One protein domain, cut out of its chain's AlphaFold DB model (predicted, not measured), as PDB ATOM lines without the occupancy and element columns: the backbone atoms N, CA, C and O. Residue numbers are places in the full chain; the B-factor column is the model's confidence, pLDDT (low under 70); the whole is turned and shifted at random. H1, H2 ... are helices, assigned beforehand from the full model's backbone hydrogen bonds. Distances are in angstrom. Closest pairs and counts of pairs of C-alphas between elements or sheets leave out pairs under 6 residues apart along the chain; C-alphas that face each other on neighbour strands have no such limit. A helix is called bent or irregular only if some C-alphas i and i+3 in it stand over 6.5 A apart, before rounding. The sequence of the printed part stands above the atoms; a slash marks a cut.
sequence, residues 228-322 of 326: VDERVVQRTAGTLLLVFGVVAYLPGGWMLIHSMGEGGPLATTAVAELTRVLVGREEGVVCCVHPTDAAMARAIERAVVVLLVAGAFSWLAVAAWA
ATOM      1  N   VAL A 228     -76.193 318.512 805.768       73.81
ATOM      2  CA  VAL A 228     -75.160 319.354 805.136       73.81
ATOM      3  C   VAL A 228     -75.766 320.259 804.054       73.81
ATOM      4  O   VAL A 228     -75.370 321.419 803.941       73.81
ATOM      5  N   ASP A 229     -76.784 319.768 803.344       77.50
ATOM      6  CA  ASP A 229     -77.490 320.504 802.294       77.50
ATOM      7  C   ASP A 229     -78.281 321.707 802.837       77.50
ATOM      8  O   ASP A 229     -78.236 322.794 802.257       77.50
ATOM      9  N   GLU A 230     -78.928 321.585 803.998       73.56
ATOM     10  CA  GLU A 230     -79.679 322.688 804.617       73.56
ATOM     11  C   GLU A 230     -78.768 323.843 805.050       73.56
ATOM     12  O   GLU A 230     -79.130 325.012 804.899       73.56
ATOM     13  N   ARG A 231     -77.542 323.546 805.506       74.69
ATOM     14  CA  ARG A 231     -76.560 324.586 805.867       74.69
ATOM     15  C   ARG A 231     -76.128 325.412 804.656       74.69
ATOM     16  O   ARG A 231     -75.907 326.618 804.783       74.69
ATOM     17  N   VAL A 232     -75.999 324.781 803.487       81.25
ATOM     18  CA  VAL A 232     -75.655 325.477 802.235       81.25
ATOM     19  C   VAL A 232     -76.797 326.400 801.815       81.25
ATOM     20  O   VAL A 232     -76.555 327.558 801.460       81.25
ATOM     21  N   VAL A 233     -78.044 325.937 801.929       81.88
ATOM     22  CA  VAL A 233     -79.225 326.753 801.615       81.88
ATOM     23  C   VAL A 233     -79.367 327.924 802.587       81.88
ATOM     24  O   VAL A 233     -79.605 329.049 802.153       81.88
ATOM     25  N   GLN A 234     -79.135 327.708 803.881       79.94
ATOM     26  CA  GLN A 234     -79.183 328.756 804.902       79.94
ATOM     27  C   GLN A 234     -78.130 329.847 804.667       79.94
ATOM     28  O   GLN A 234     -78.455 331.032 804.736       79.94
ATOM     29  N   ARG A 235     -76.893 329.473 804.315       80.88
ATOM     30  CA  ARG A 235     -75.846 330.443 803.933       80.88
ATOM     31  C   ARG A 235     -76.201 331.205 802.663       80.88
ATOM     32  O   ARG A 235     -75.964 332.409 802.572       80.88
ATOM     33  N   THR A 236     -76.795 330.522 801.688       83.75
ATOM     34  CA  THR A 236     -77.252 331.155 800.443       83.75
ATOM     35  C   THR A 236     -78.364 332.163 800.730       83.75
ATOM     36  O   THR A 236     -78.317 333.286 800.233       83.75
ATOM     37  N   ALA A 237     -79.309 331.807 801.603       83.94
ATOM     38  CA  ALA A 237     -80.370 332.695 802.054       83.94
ATOM     39  C   ALA A 237     -79.808 333.921 802.794       83.94
ATOM     40  O   ALA A 237     -80.136 335.050 802.437       83.94
ATOM     41  N   GLY A 238     -78.903 333.722 803.759       81.56
ATOM     42  CA  GLY A 238     -78.236 334.817 804.473       81.56
ATOM     43  C   GLY A 238     -77.502 335.774 803.528       81.56
ATOM     44  O   GLY A 238     -77.668 336.991 803.616       81.56
ATOM     45  N   THR A 239     -76.776 335.229 802.549       83.31
ATOM     46  CA  THR A 239     -76.044 336.019 801.547       83.31
ATOM     47  C   THR A 239     -76.986 336.819 800.647       83.31
ATOM     48  O   THR A 239     -76.767 338.009 800.425       83.31
ATOM     49  N   LEU A 240     -78.055 336.199 800.142       85.62
ATOM     50  CA  LEU A 240     -79.043 336.876 799.298       85.62
ATOM     51  C   LEU A 240     -79.751 338.007 800.044       85.62
ATOM     52  O   LEU A 240     -79.952 339.081 799.480       85.62
ATOM     53  N   LEU A 241     -80.093 337.787 801.313       85.31
ATOM     54  CA  LEU A 241     -80.752 338.789 802.142       85.31
ATOM     55  C   LEU A 241     -79.841 339.989 802.411       85.31
ATOM     56  O   LEU A 241     -80.289 341.133 802.362       85.31
ATOM     57  N   LEU A 242     -78.548 339.733 802.612       82.25
ATOM     58  CA  LEU A 242     -77.523 340.763 802.754       82.25
ATOM     59  C   LEU A 242     -77.343 341.560 801.454       82.25
ATOM     60  O   LEU A 242     -77.340 342.790 801.492       82.25
ATOM     61  N   VAL A 243     -77.278 340.896 800.293       86.38
ATOM     62  CA  VAL A 243     -77.225 341.575 798.983       86.38
ATOM     63  C   VAL A 243     -78.473 342.430 798.766       86.38
ATOM     64  O   VAL A 243     -78.361 343.589 798.367       86.38
ATOM     65  N   PHE A 244     -79.656 341.900 799.079       84.88
ATOM     66  CA  PHE A 244     -80.908 342.642 798.958       84.88
ATOM     67  C   PHE A 244     -80.950 343.845 799.907       84.88
ATOM     68  O   PHE A 244     -81.342 344.931 799.492       84.88
ATOM     69  N   GLY A 245     -80.473 343.690 801.146       82.62
ATOM     70  CA  GLY A 245     -80.342 344.780 802.111       82.62
ATOM     71  C   GLY A 245     -79.419 345.901 801.625       82.62
ATOM     72  O   GLY A 245     -79.737 347.074 801.812       82.62
ATOM     73  N   VAL A 246     -78.316 345.561 800.948       81.38
ATOM     74  CA  VAL A 246     -77.392 346.544 800.354       81.38
ATOM     75  C   VAL A 246     -78.026 347.254 799.156       81.38
ATOM     76  O   VAL A 246     -77.962 348.478 799.064       81.38
ATOM     77  N   VAL A 247     -78.679 346.519 798.251       82.44
ATOM     78  CA  VAL A 247     -79.351 347.108 797.077       82.44
ATOM     79  C   VAL A 247     -80.515 348.005 797.503       82.44
ATOM     80  O   VAL A 247     -80.696 349.098 796.967       82.44
ATOM     81  N   ALA A 248     -81.280 347.576 798.505       82.19
ATOM     82  CA  ALA A 248     -82.412 348.309 799.049       82.19
ATOM     83  C   ALA A 248     -82.022 349.269 800.183       82.19
ATOM     84  O   ALA A 248     -82.911 349.742 800.888       82.19
ATOM     85  N   TYR A 249     -80.735 349.584 800.384       81.25
ATOM     86  CA  TYR A 249     -80.273 350.321 801.568       81.25
ATOM     87  C   TYR A 249     -81.006 351.658 801.764       81.25
ATOM     88  O   TYR A 249     -81.502 351.940 802.855       81.25
ATOM     89  N   LEU A 250     -81.146 352.437 800.685       76.31
ATOM     90  CA  LEU A 250     -81.798 353.751 800.686       76.31
ATOM     91  C   LEU A 250     -83.303 353.705 801.024       76.31
ATOM     92  O   LEU A 250     -83.713 354.455 801.908       76.31
ATOM     93  N   PRO A 251     -84.143 352.857 800.393       81.88
ATOM     94  CA  PRO A 251     -85.574 352.791 800.714       81.88
ATOM     95  C   PRO A 251     -85.923 352.067 802.028       81.88
ATOM     96  O   PRO A 251     -87.106 351.953 802.337       81.88
ATOM     97  N   GLY A 252     -84.949 351.572 802.803       78.75
ATOM     98  CA  GLY A 252     -85.224 350.916 804.096       78.75
ATOM     99  C   GLY A 252     -84.373 349.685 804.417       78.75
ATOM    100  O   GLY A 252     -84.491 349.127 805.505       78.75
ATOM    101  N   GLY A 253     -83.480 349.270 803.517       82.38
ATOM    102  CA  GLY A 253     -82.570 348.140 803.716       82.38
ATOM    103  C   GLY A 253     -81.610 348.323 804.893       82.38
ATOM    104  O   GLY A 253     -81.137 347.333 805.445       82.38
ATOM    105  N   TRP A 254     -81.393 349.560 805.356       85.50
ATOM    106  CA  TRP A 254     -80.631 349.834 806.575       85.50
ATOM    107  C   TRP A 254     -81.220 349.134 807.815       85.50
ATOM    108  O   TRP A 254     -80.464 348.542 808.579       85.50
ATOM    109  N   MET A 255     -82.553 349.107 807.981       85.75
ATOM    110  CA  MET A 255     -83.200 348.398 809.098       85.75
ATOM    111  C   MET A 255     -82.984 346.886 809.013       85.75
ATOM    112  O   MET A 255     -82.833 346.222 810.037       85.75
ATOM    113  N   LEU A 256     -82.945 346.342 807.792       84.62
ATOM    114  CA  LEU A 256     -82.725 344.918 807.559       84.62
ATOM    115  C   LEU A 256     -81.287 344.513 807.909       84.62
ATOM    116  O   LEU A 256     -81.088 343.528 808.616       84.62
ATOM    117  N   ILE A 257     -80.296 345.296 807.464       85.50
ATOM    118  CA  ILE A 257     -78.877 345.063 807.780       85.50
ATOM    119  C   ILE A 257     -78.630 345.212 809.283       85.50
ATOM    120  O   ILE A 257     -77.968 344.360 809.876       85.50
ATOM    121  N   HIS A 258     -79.208 346.240 809.909       85.25
ATOM    122  CA  HIS A 258     -79.093 346.460 811.349       85.25
ATOM    123  C   HIS A 258     -79.699 345.291 812.142       85.25
ATOM    124  O   HIS A 258     -79.031 344.686 812.980       85.25
ATOM    125  N   SER A 259     -80.918 344.861 811.783       86.06
ATOM    126  CA  SER A 259     -81.540 343.684 812.397       86.06
ATOM    127  C   SER A 259     -80.735 342.404 812.154       86.06
ATOM    128  O   SER A 259     -80.731 341.540 813.025       86.06
ATOM    129  N   MET A 260     -80.060 342.240 811.011       83.88
ATOM    130  CA  MET A 260     -79.171 341.092 810.773       83.88
ATOM    131  C   MET A 260     -77.930 341.128 811.668       83.88
ATOM    132  O   MET A 260     -77.522 340.087 812.181       83.88
ATOM    133  N   GLY A 261     -77.346 342.309 811.885       81.81
ATOM    134  CA  GLY A 261     -76.191 342.490 812.765       81.81
ATOM    135  C   GLY A 261     -76.501 342.196 814.235       81.81
ATOM    136  O   GLY A 261     -75.635 341.692 814.958       81.81
ATOM    137  N   GLU A 262     -77.727 342.467 814.677       84.00
ATOM    138  CA  GLU A 262     -78.188 342.182 816.043       84.00
ATOM    139  C   GLU A 262     -78.771 340.773 816.216       84.00
ATOM    140  O   GLU A 262     -78.950 340.318 817.343       84.00
ATOM    141  N   GLY A 263     -79.055 340.061 815.120       82.12
ATOM    142  CA  GLY A 263     -79.851 338.831 815.178       82.12
ATOM    143  C   GLY A 263     -81.310 339.099 815.567       82.12
ATOM    144  O   GLY A 263     -81.955 338.263 816.190       82.12
ATOM    145  N   GLY A 264     -81.819 340.287 815.235       83.81
ATOM    146  CA  GLY A 264     -83.175 340.718 815.538       83.81
ATOM    147  C   GLY A 264     -84.256 339.925 814.785       83.81
ATOM    148  O   GLY A 264     -83.985 339.297 813.756       83.81
ATOM    149  N   PRO A 265     -85.513 340.006 815.255       83.25
ATOM    150  CA  PRO A 265     -86.620 339.180 814.770       83.25
ATOM    151  C   PRO A 265     -86.972 339.427 813.297       83.25
ATOM    152  O   PRO A 265     -87.481 338.541 812.613       83.25
ATOM    153  N   LEU A 266     -86.691 340.624 812.777       84.56
ATOM    154  CA  LEU A 266     -86.913 340.967 811.370       84.56
ATOM    155  C   LEU A 266     -86.021 340.125 810.452       84.56
ATOM    156  O   LEU A 266     -86.501 339.540 809.483       84.56
ATOM    157  N   ALA A 267     -84.737 340.017 810.794       83.12
ATOM    158  CA  ALA A 267     -83.779 339.217 810.046       83.12
ATOM    159  C   ALA A 267     -84.096 337.720 810.121       83.12
ATOM    160  O   ALA A 267     -84.058 337.043 809.096       83.12
ATOM    161  N   THR A 268     -84.460 337.205 811.298       84.25
ATOM    162  CA  THR A 268     -84.804 335.782 811.449       84.25
ATOM    163  C   THR A 268     -86.054 335.421 810.653       84.25
ATOM    164  O   THR A 268     -86.068 334.393 809.983       84.25
ATOM    165  N   THR A 269     -87.073 336.286 810.655       86.81
ATOM    166  CA  THR A 269     -88.310 336.071 809.886       86.81
ATOM    167  C   THR A 269     -88.047 336.144 808.384       86.81
ATOM    168  O   THR A 269     -88.528 335.308 807.627       86.81
ATOM    169  N   ALA A 270     -87.232 337.100 807.936       87.00
ATOM    170  CA  ALA A 270     -86.912 337.238 806.520       87.00
ATOM    171  C   ALA A 270     -86.037 336.075 806.009       87.00
ATOM    172  O   ALA A 270     -86.256 335.580 804.904       87.00
ATOM    173  N   VAL A 271     -85.097 335.580 806.825       84.00
ATOM    174  CA  VAL A 271     -84.332 334.359 806.525       84.00
ATOM    175  C   VAL A 271     -85.245 333.129 806.518       84.00
ATOM    176  O   VAL A 271     -85.060 332.263 805.665       84.00
ATOM    177  N   ALA A 272     -86.256 333.066 807.388       85.00
ATOM    178  CA  ALA A 272     -87.256 331.995 807.394       85.00
ATOM    179  C   ALA A 272     -88.065 331.940 806.101       85.00
ATOM    180  O   ALA A 272     -88.173 330.891 805.472       85.00
ATOM    181  N   GLU A 273     -88.589 333.084 805.673       87.38
ATOM    182  CA  GLU A 273     -89.345 333.184 804.427       87.38
ATOM    183  C   GLU A 273     -88.462 332.859 803.220       87.38
ATOM    184  O   GLU A 273     -88.849 332.085 802.347       87.38
ATOM    185  N   LEU A 274     -87.232 333.375 803.185       86.06
ATOM    186  CA  LEU A 274     -86.328 333.126 802.067       86.06
ATOM    187  C   LEU A 274     -85.885 331.658 801.995       86.06
ATOM    188  O   LEU A 274     -85.834 331.082 800.909       86.06
ATOM    189  N   THR A 275     -85.597 331.028 803.134       82.19
ATOM    190  CA  THR A 275     -85.287 329.590 803.180       82.19
ATOM    191  C   THR A 275     -86.503 328.747 802.805       82.19
ATOM    192  O   THR A 275     -86.350 327.806 802.030       82.19
ATOM    193  N   ARG A 276     -87.716 329.119 803.234       84.12
ATOM    194  CA  ARG A 276     -88.967 328.480 802.791       84.12
ATOM    195  C   ARG A 276     -89.140 328.564 801.273       84.12
ATOM    196  O   ARG A 276     -89.460 327.555 800.648       84.12
ATOM    197  N   VAL A 277     -88.883 329.729 800.677       86.38
ATOM    198  CA  VAL A 277     -88.956 329.935 799.220       86.38
ATOM    199  C   VAL A 277     -87.894 329.117 798.479       86.38
ATOM    200  O   VAL A 277     -88.201 328.525 797.447       86.38
ATOM    201  N   LEU A 278     -86.664 329.046 798.997       83.50
ATOM    202  CA  LEU A 278     -85.562 328.313 798.360       83.50
ATOM    203  C   LEU A 278     -85.709 326.789 798.461       83.50
ATOM    204  O   LEU A 278     -85.372 326.084 797.513       83.50
ATOM    205  N   VAL A 279     -86.195 326.277 799.594       83.69
ATOM    206  CA  VAL A 279     -86.372 324.832 799.829       83.69
ATOM    207  C   VAL A 279     -87.707 324.331 799.267       83.69
ATOM    208  O   VAL A 279     -87.851 323.145 798.976       83.69
ATOM    209  N   GLY A 280     -88.699 325.212 799.110       83.50
ATOM    210  CA  GLY A 280     -90.041 324.845 798.648       83.50
ATOM    211  C   GLY A 280     -90.811 323.960 799.636       83.50
ATOM    212  O   GLY A 280     -91.765 323.291 799.242       83.50
ATOM    213  N   ARG A 281     -90.399 323.922 800.913       75.50
ATOM    214  CA  ARG A 281     -90.990 323.083 801.967       75.50
ATOM    215  C   ARG A 281     -91.472 323.954 803.123       75.50
ATOM    216  O   ARG A 281     -90.736 324.801 803.614       75.50
ATOM    217  N   GLU A 282     -92.718 323.748 803.544       69.94
ATOM    218  CA  GLU A 282     -93.416 324.650 804.473       69.94
ATOM    219  C   GLU A 282     -93.167 324.365 805.962       69.94
ATOM    220  O   GLU A 282     -93.555 325.171 806.805       69.94
ATOM    221  N   GLU A 283     -92.516 323.253 806.311       64.12
ATOM    222  CA  GLU A 283     -92.435 322.795 807.700       64.12
ATOM    223  C   GLU A 283     -91.002 322.779 808.243       64.12
ATOM    224  O   GLU A 283     -90.141 322.050 807.753       64.12
ATOM    225  N   GLY A 284     -90.786 323.539 809.323       57.94
ATOM    226  CA  GLY A 284     -89.769 323.239 810.335       57.94
ATOM    227  C   GLY A 284     -88.373 323.838 810.160       57.94
ATOM    228  O   GLY A 284     -87.480 323.446 810.908       57.94
ATOM    229  N   VAL A 285     -88.148 324.778 809.238       59.31
ATOM    230  CA  VAL A 285     -86.811 325.375 809.073       59.31
ATOM    231  C   VAL A 285     -86.491 326.273 810.271       59.31
ATOM    232  O   VAL A 285     -87.146 327.288 810.507       59.31
ATOM    233  N   VAL A 286     -85.492 325.883 811.063       57.78
ATOM    234  CA  VAL A 286     -85.034 326.672 812.211       57.78
ATOM    235  C   VAL A 286     -84.138 327.805 811.706       57.78
ATOM    236  O   VAL A 286     -83.135 327.585 811.032       57.78
ATOM    237  N   CYS A 287     -84.527 329.036 812.028       58.03
ATOM    238  CA  CYS A 287     -84.030 330.253 811.389       58.03
ATOM    239  C   CYS A 287     -83.056 331.007 812.285       58.03
ATOM    240  O   CYS A 287     -83.342 332.109 812.749       58.03
ATOM    241  N   CYS A 288     -81.898 330.411 812.543       67.69
ATOM    242  CA  CYS A 288     -80.798 331.164 813.135       67.69
ATOM    243  C   CYS A 288     -79.989 331.838 812.026       67.69
ATOM    244  O   CYS A 288     -79.641 331.212 811.030       67.69
ATOM    245  N   VAL A 289     -79.665 333.118 812.176       69.06
ATOM    246  CA  VAL A 289     -78.683 333.760 811.292       69.06
ATOM    247  C   VAL A 289     -77.309 333.177 811.626       69.06
ATOM    248  O   VAL A 289     -76.949 333.071 812.799       69.06
ATOM    249  N   HIS A 290     -76.541 332.769 810.615       75.38
ATOM    250  CA  HIS A 290     -75.203 332.234 810.848       75.38
ATOM    251  C   HIS A 290     -74.309 333.346 811.440       75.38
ATOM    252  O   HIS A 290     -74.327 334.473 810.939       75.38
ATOM    253  N   PRO A 291     -73.491 333.073 812.475       73.69
ATOM    254  CA  PRO A 291     -72.697 334.110 813.147       73.69
ATOM    255  C   PRO A 291     -71.716 334.820 812.204       73.69
ATOM    256  O   PRO A 291     -71.437 336.006 812.365       73.69
ATOM    257  N   THR A 292     -71.219 334.114 811.185       77.19
ATOM    258  CA  THR A 292     -70.365 334.692 810.133       77.19
ATOM    259  C   THR A 292     -71.102 335.741 809.299       77.19
ATOM    260  O   THR A 292     -70.529 336.785 808.998       77.19
ATOM    261  N   ASP A 293     -72.380 335.510 808.993       75.56
ATOM    262  CA  ASP A 293     -73.198 336.440 808.210       75.56
ATOM    263  C   ASP A 293     -73.538 337.678 809.049       75.56
ATOM    264  O   ASP A 293     -73.476 338.802 808.556       75.56
ATOM    265  N   ALA A 294     -73.786 337.496 810.351       77.31
ATOM    266  CA  ALA A 294     -73.963 338.601 811.293       77.31
ATOM    267  C   ALA A 294     -72.688 339.457 811.429       77.31
ATOM    268  O   ALA A 294     -72.757 340.689 811.452       77.31
ATOM    269  N   ALA A 295     -71.507 338.830 811.473       79.94
ATOM    270  CA  ALA A 295     -70.232 339.550 811.497       79.94
ATOM    271  C   ALA A 295     -70.006 340.352 810.204       79.94
ATOM    272  O   ALA A 295     -69.577 341.507 810.260       79.94
ATOM    273  N   MET A 296     -70.340 339.769 809.050       76.44
ATOM    274  CA  MET A 296     -70.247 340.444 807.756       76.44
ATOM    275  C   MET A 296     -71.244 341.605 807.646       76.44
ATOM    276  O   MET A 296     -70.862 342.687 807.206       76.44
ATOM    277  N   ALA A 297     -72.479 341.432 808.125       75.62
ATOM    278  CA  ALA A 297     -73.479 342.499 808.183       75.62
ATOM    279  C   ALA A 297     -72.991 343.692 809.022       75.62
ATOM    280  O   ALA A 297     -73.061 344.830 808.561       75.62
ATOM    281  N   ARG A 298     -72.390 343.444 810.197       78.50
ATOM    282  CA  ARG A 298     -71.782 344.503 811.030       78.50
ATOM    283  C   ARG A 298     -70.607 345.198 810.344       78.50
ATOM    284  O   ARG A 298     -70.426 346.406 810.497       78.50
ATOM    285  N   ALA A 299     -69.780 344.456 809.609       81.94
ATOM    286  CA  ALA A 299     -68.677 345.042 808.851       81.94
ATOM    287  C   ALA A 299     -69.197 345.962 807.735       81.94
ATOM    288  O   ALA A 299     -68.679 347.064 807.554       81.94
ATOM    289  N   ILE A 300     -70.255 345.537 807.041       78.50
ATOM    290  CA  ILE A 300     -70.911 346.323 805.992       78.50
ATOM    291  C   ILE A 300     -71.576 347.560 806.580       78.50
ATOM    292  O   ILE A 300     -71.377 348.643 806.045       78.50
ATOM    293  N   GLU A 301     -72.294 347.441 807.694       78.81
ATOM    294  CA  GLU A 301     -72.900 348.585 808.381       78.81
ATOM    295  C   GLU A 301     -71.849 349.662 808.685       78.81
ATOM    296  O   GLU A 301     -72.013 350.825 808.311       78.81
ATOM    297  N   ARG A 302     -70.704 349.267 809.256       84.00
ATOM    298  CA  ARG A 302     -69.589 350.190 809.518       84.00
ATOM    299  C   ARG A 302     -69.023 350.792 808.235       84.00
ATOM    300  O   ARG A 302     -68.785 351.996 808.189       84.00
ATOM    301  N   ALA A 303     -68.816 349.984 807.196       81.25
ATOM    302  CA  ALA A 303     -68.297 350.461 805.916       81.25
ATOM    303  C   ALA A 303     -69.247 351.469 805.251       81.25
ATOM    304  O   ALA A 303     -68.800 352.495 804.742       81.25
ATOM    305  N   VAL A 304     -70.556 351.219 805.302       78.69
ATOM    306  CA  VAL A 304     -71.576 352.109 804.737       78.69
ATOM    307  C   VAL A 304     -71.647 353.421 805.514       78.69
ATOM    308  O   VAL A 304     -71.696 354.482 804.893       78.69
ATOM    309  N   VAL A 305     -71.575 353.387 806.847       78.81
ATOM    310  CA  VAL A 305     -71.495 354.610 807.663       78.81
ATOM    311  C   VAL A 305     -70.255 355.425 807.293       78.81
ATOM    312  O   VAL A 305     -70.362 356.632 807.075       78.81
ATOM    313  N   VAL A 306     -69.093 354.784 807.147       87.06
ATOM    314  CA  VAL A 306     -67.857 355.463 806.723       87.06
ATOM    315  C   VAL A 306     -68.015 356.093 805.337       87.06
ATOM    316  O   VAL A 306     -67.633 357.248 805.153       87.06
ATOM    317  N   LEU A 307     -68.615 355.383 804.377       84.56
ATOM    318  CA  LEU A 307     -68.870 355.910 803.034       84.56
ATOM    319  C   LEU A 307     -69.841 357.096 803.042       84.56
ATOM    320  O   LEU A 307     -69.592 358.083 802.352       84.56
ATOM    321  N   LEU A 308     -70.913 357.035 803.836       80.38
ATOM    322  CA  LEU A 308     -71.862 358.143 803.982       80.38
ATOM    323  C   LEU A 308     -71.196 359.378 804.584       80.38
ATOM    324  O   LEU A 308     -71.373 360.484 804.074       80.38
ATOM    325  N   VAL A 309     -70.391 359.191 805.630       88.06
ATOM    326  CA  VAL A 309     -69.637 360.277 806.266       88.06
ATOM    327  C   VAL A 309     -68.637 360.882 805.277       88.06
ATOM    328  O   VAL A 309     -68.612 362.099 805.100       88.06
ATOM    329  N   ALA A 310     -67.864 360.056 804.567       91.12
ATOM    330  CA  ALA A 310     -66.923 360.516 803.546       91.12
ATOM    331  C   ALA A 310     -67.622 361.255 802.391       91.12
ATOM    332  O   ALA A 310     -67.133 362.288 801.926       91.12
ATOM    333  N   GLY A 311     -68.786 360.767 801.953       88.88
ATOM    334  CA  GLY A 311     -69.619 361.419 800.946       88.88
ATOM    335  C   GLY A 311     -70.135 362.780 801.413       88.88
ATOM    336  O   GLY A 311     -70.024 363.760 800.678       88.88
ATOM    337  N   ALA A 312     -70.615 362.876 802.657       86.88
ATOM    338  CA  ALA A 312     -71.060 364.134 803.251       86.88
ATOM    339  C   ALA A 312     -69.912 365.151 803.362       86.88
ATOM    340  O   ALA A 312     -70.083 366.308 802.978       86.88
ATOM    341  N   PHE A 313     -68.726 364.721 803.805       92.88
ATOM    342  CA  PHE A 313     -67.534 365.573 803.829       92.88
ATOM    343  C   PHE A 313     -67.111 366.024 802.430       92.88
ATOM    344  O   PHE A 313     -66.783 367.194 802.243       92.88
ATOM    345  N   SER A 314     -67.159 365.131 801.440       92.56
ATOM    346  CA  SER A 314     -66.843 365.471 800.048       92.56
ATOM    347  C   SER A 314     -67.816 366.516 799.501       92.56
ATOM    348  O   SER A 314     -67.397 367.494 798.887       92.56
ATOM    349  N   TRP A 315     -69.111 366.358 799.776       95.06
ATOM    350  CA  TRP A 315     -70.132 367.319 799.368       95.06
ATOM    351  C   TRP A 315     -69.953 368.680 800.052       95.06
ATOM    352  O   TRP A 315     -69.988 369.713 799.384       95.06
ATOM    353  N   LEU A 316     -69.673 368.692 801.359       94.00
ATOM    354  CA  LEU A 316     -69.356 369.914 802.105       94.00
ATOM    355  C   LEU A 316     -68.103 370.614 801.572       94.00
ATOM    356  O   LEU A 316     -68.096 371.837 801.463       94.00
ATOM    357  N   ALA A 317     -67.065 369.861 801.206       94.19
ATOM    358  CA  ALA A 317     -65.850 370.417 800.620       94.19
ATOM    359  C   ALA A 317     -66.130 371.093 799.268       94.19
ATOM    360  O   ALA A 317     -65.651 372.200 799.027       94.19
ATOM    361  N   VAL A 318     -66.953 370.472 798.415       94.19
ATOM    362  CA  VAL A 318     -67.387 371.065 797.138       94.19
ATOM    363  C   VAL A 318     -68.232 372.320 797.369       94.19
ATOM    364  O   VAL A 318     -68.017 373.327 796.699       94.19
ATOM    365  N   ALA A 319     -69.153 372.298 798.336       93.12
ATOM    366  CA  ALA A 319     -69.978 373.457 798.679       93.12
ATOM    367  C   ALA A 319     -69.141 374.624 799.231       93.12
ATOM    368  O   ALA A 319     -69.350 375.772 798.839       93.12
ATOM    369  N   ALA A 320     -68.165 374.335 800.095       95.62
ATOM    370  CA  ALA A 320     -67.233 375.327 800.622       95.62
ATOM    371  C   ALA A 320     -66.365 375.925 799.508       95.62
ATOM    372  O   ALA A 320     -66.225 377.144 799.429       95.62
ATOM    373  N   TRP A 321     -65.837 375.084 798.612       97.06
ATOM    374  CA  TRP A 321     -65.079 375.546 797.452       97.06
ATOM    375  C   TRP A 321     -65.923 376.465 796.564       97.06
ATOM    376  O   TRP A 321     -65.501 377.582 796.266       97.06
ATOM    377  N   ALA A 322     -67.149 376.052 796.231       94.69
ATOM    378  CA  ALA A 322     -68.073 376.873 795.462       94.69
ATOM    379  C   ALA A 322     -68.323 378.226 796.150       94.69
ATOM    380  O   ALA A 322     -68.186 379.256 795.501       94.69
TER     381      ALA A 322
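What this domain is: This is residues 228 to 322 of the 326 residues of an uncharacterized protein of Cladophialophora yegresii CBS 114405 (UniProt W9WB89). A small compact body of crossed helices has one long straight arm, residues 305 to 322 of H4, which sticks out and lengthens the whole into a rod. In the body, H1 and the first part of H4 run the same way but are shifted along their length; H2 folds back from the end of H1 and packs on both, and H3 crosses H1. The printed part has 95 residues, with four named helices in the order H1, H2, H3, H4 and no named strand, and its class is all helix. The whole is loose, with a radius of gyration of the C-alphas of 16.6 A, and the C-alphas span 60 by 22 by 20 A.

Where its parts are: H1 takes residues 228 to 247, 29.2 A from its first C-alpha, at (-75.160, 319.354, 805.136), to its last. H2 follows with residues 249 to 262, 16.7 A long and irregular: C-alphas 251 and 254 are 8.2 A apart. H3 takes residues 265 to 279, 20.7 A, and begins with C-alpha 265 at (-86.620, 339.180, 814.770). H4 takes residues 291 to 322, 46.5 A, and ends with C-alpha 322 at (-68.073, 376.873, 795.462).

How they stand to each other: H1 and H2 are the hub, touching three other helices each. They form a helical hairpin at a steep tilt of 41 degrees, and their closest C-alphas, those of Gly 245 and Gly 253, are 4.3 A apart. H1 touches H3 with residues 233 to 241 alone, opposite ways at a steep tilt of 59 degrees; the closest C-alphas, Ala 237 and Thr 275, are 5.9 A apart. H2 and H3 touch about perpendicular, at 81 degrees, with the C-alphas of Met 260 and Ala 267 closest at 5.0 A. H2 touches H4, opposite ways at a steep tilt of 40 degrees, with the C-alphas of Gly 261 and Ala 294 closest at 4.7 A. H1 and H4 touch at a shallow tilt of 14 degrees, the same way; the closest C-alphas, Gly 238 and Asp 293, are 6.5 A apart. H1, H2 and H4 form an up and down bundle, each helix running against the one before it, while the helix packing is mostly crossed. H3 and H4 are apart. In H1, H3 and H4 every O i to N i+4 pair is within hydrogen-bond range; in H2, 7 of 10 are.

The domain as a whole: The C-alphas farthest apart, those of Glu 283 and Ala 322, are 60.6 A apart. Without residues 305 to 322, which stand free, the body spans 35 by 23 by 18 A. The printed part has no cut; the links H1 to H2 and H2 to H3 are tight, and that from H3 to H4, 11 residues, is long. The mean pLDDT of the printed part is 81.8, and the model's confidence is low, under 70, at residues 282 to 289.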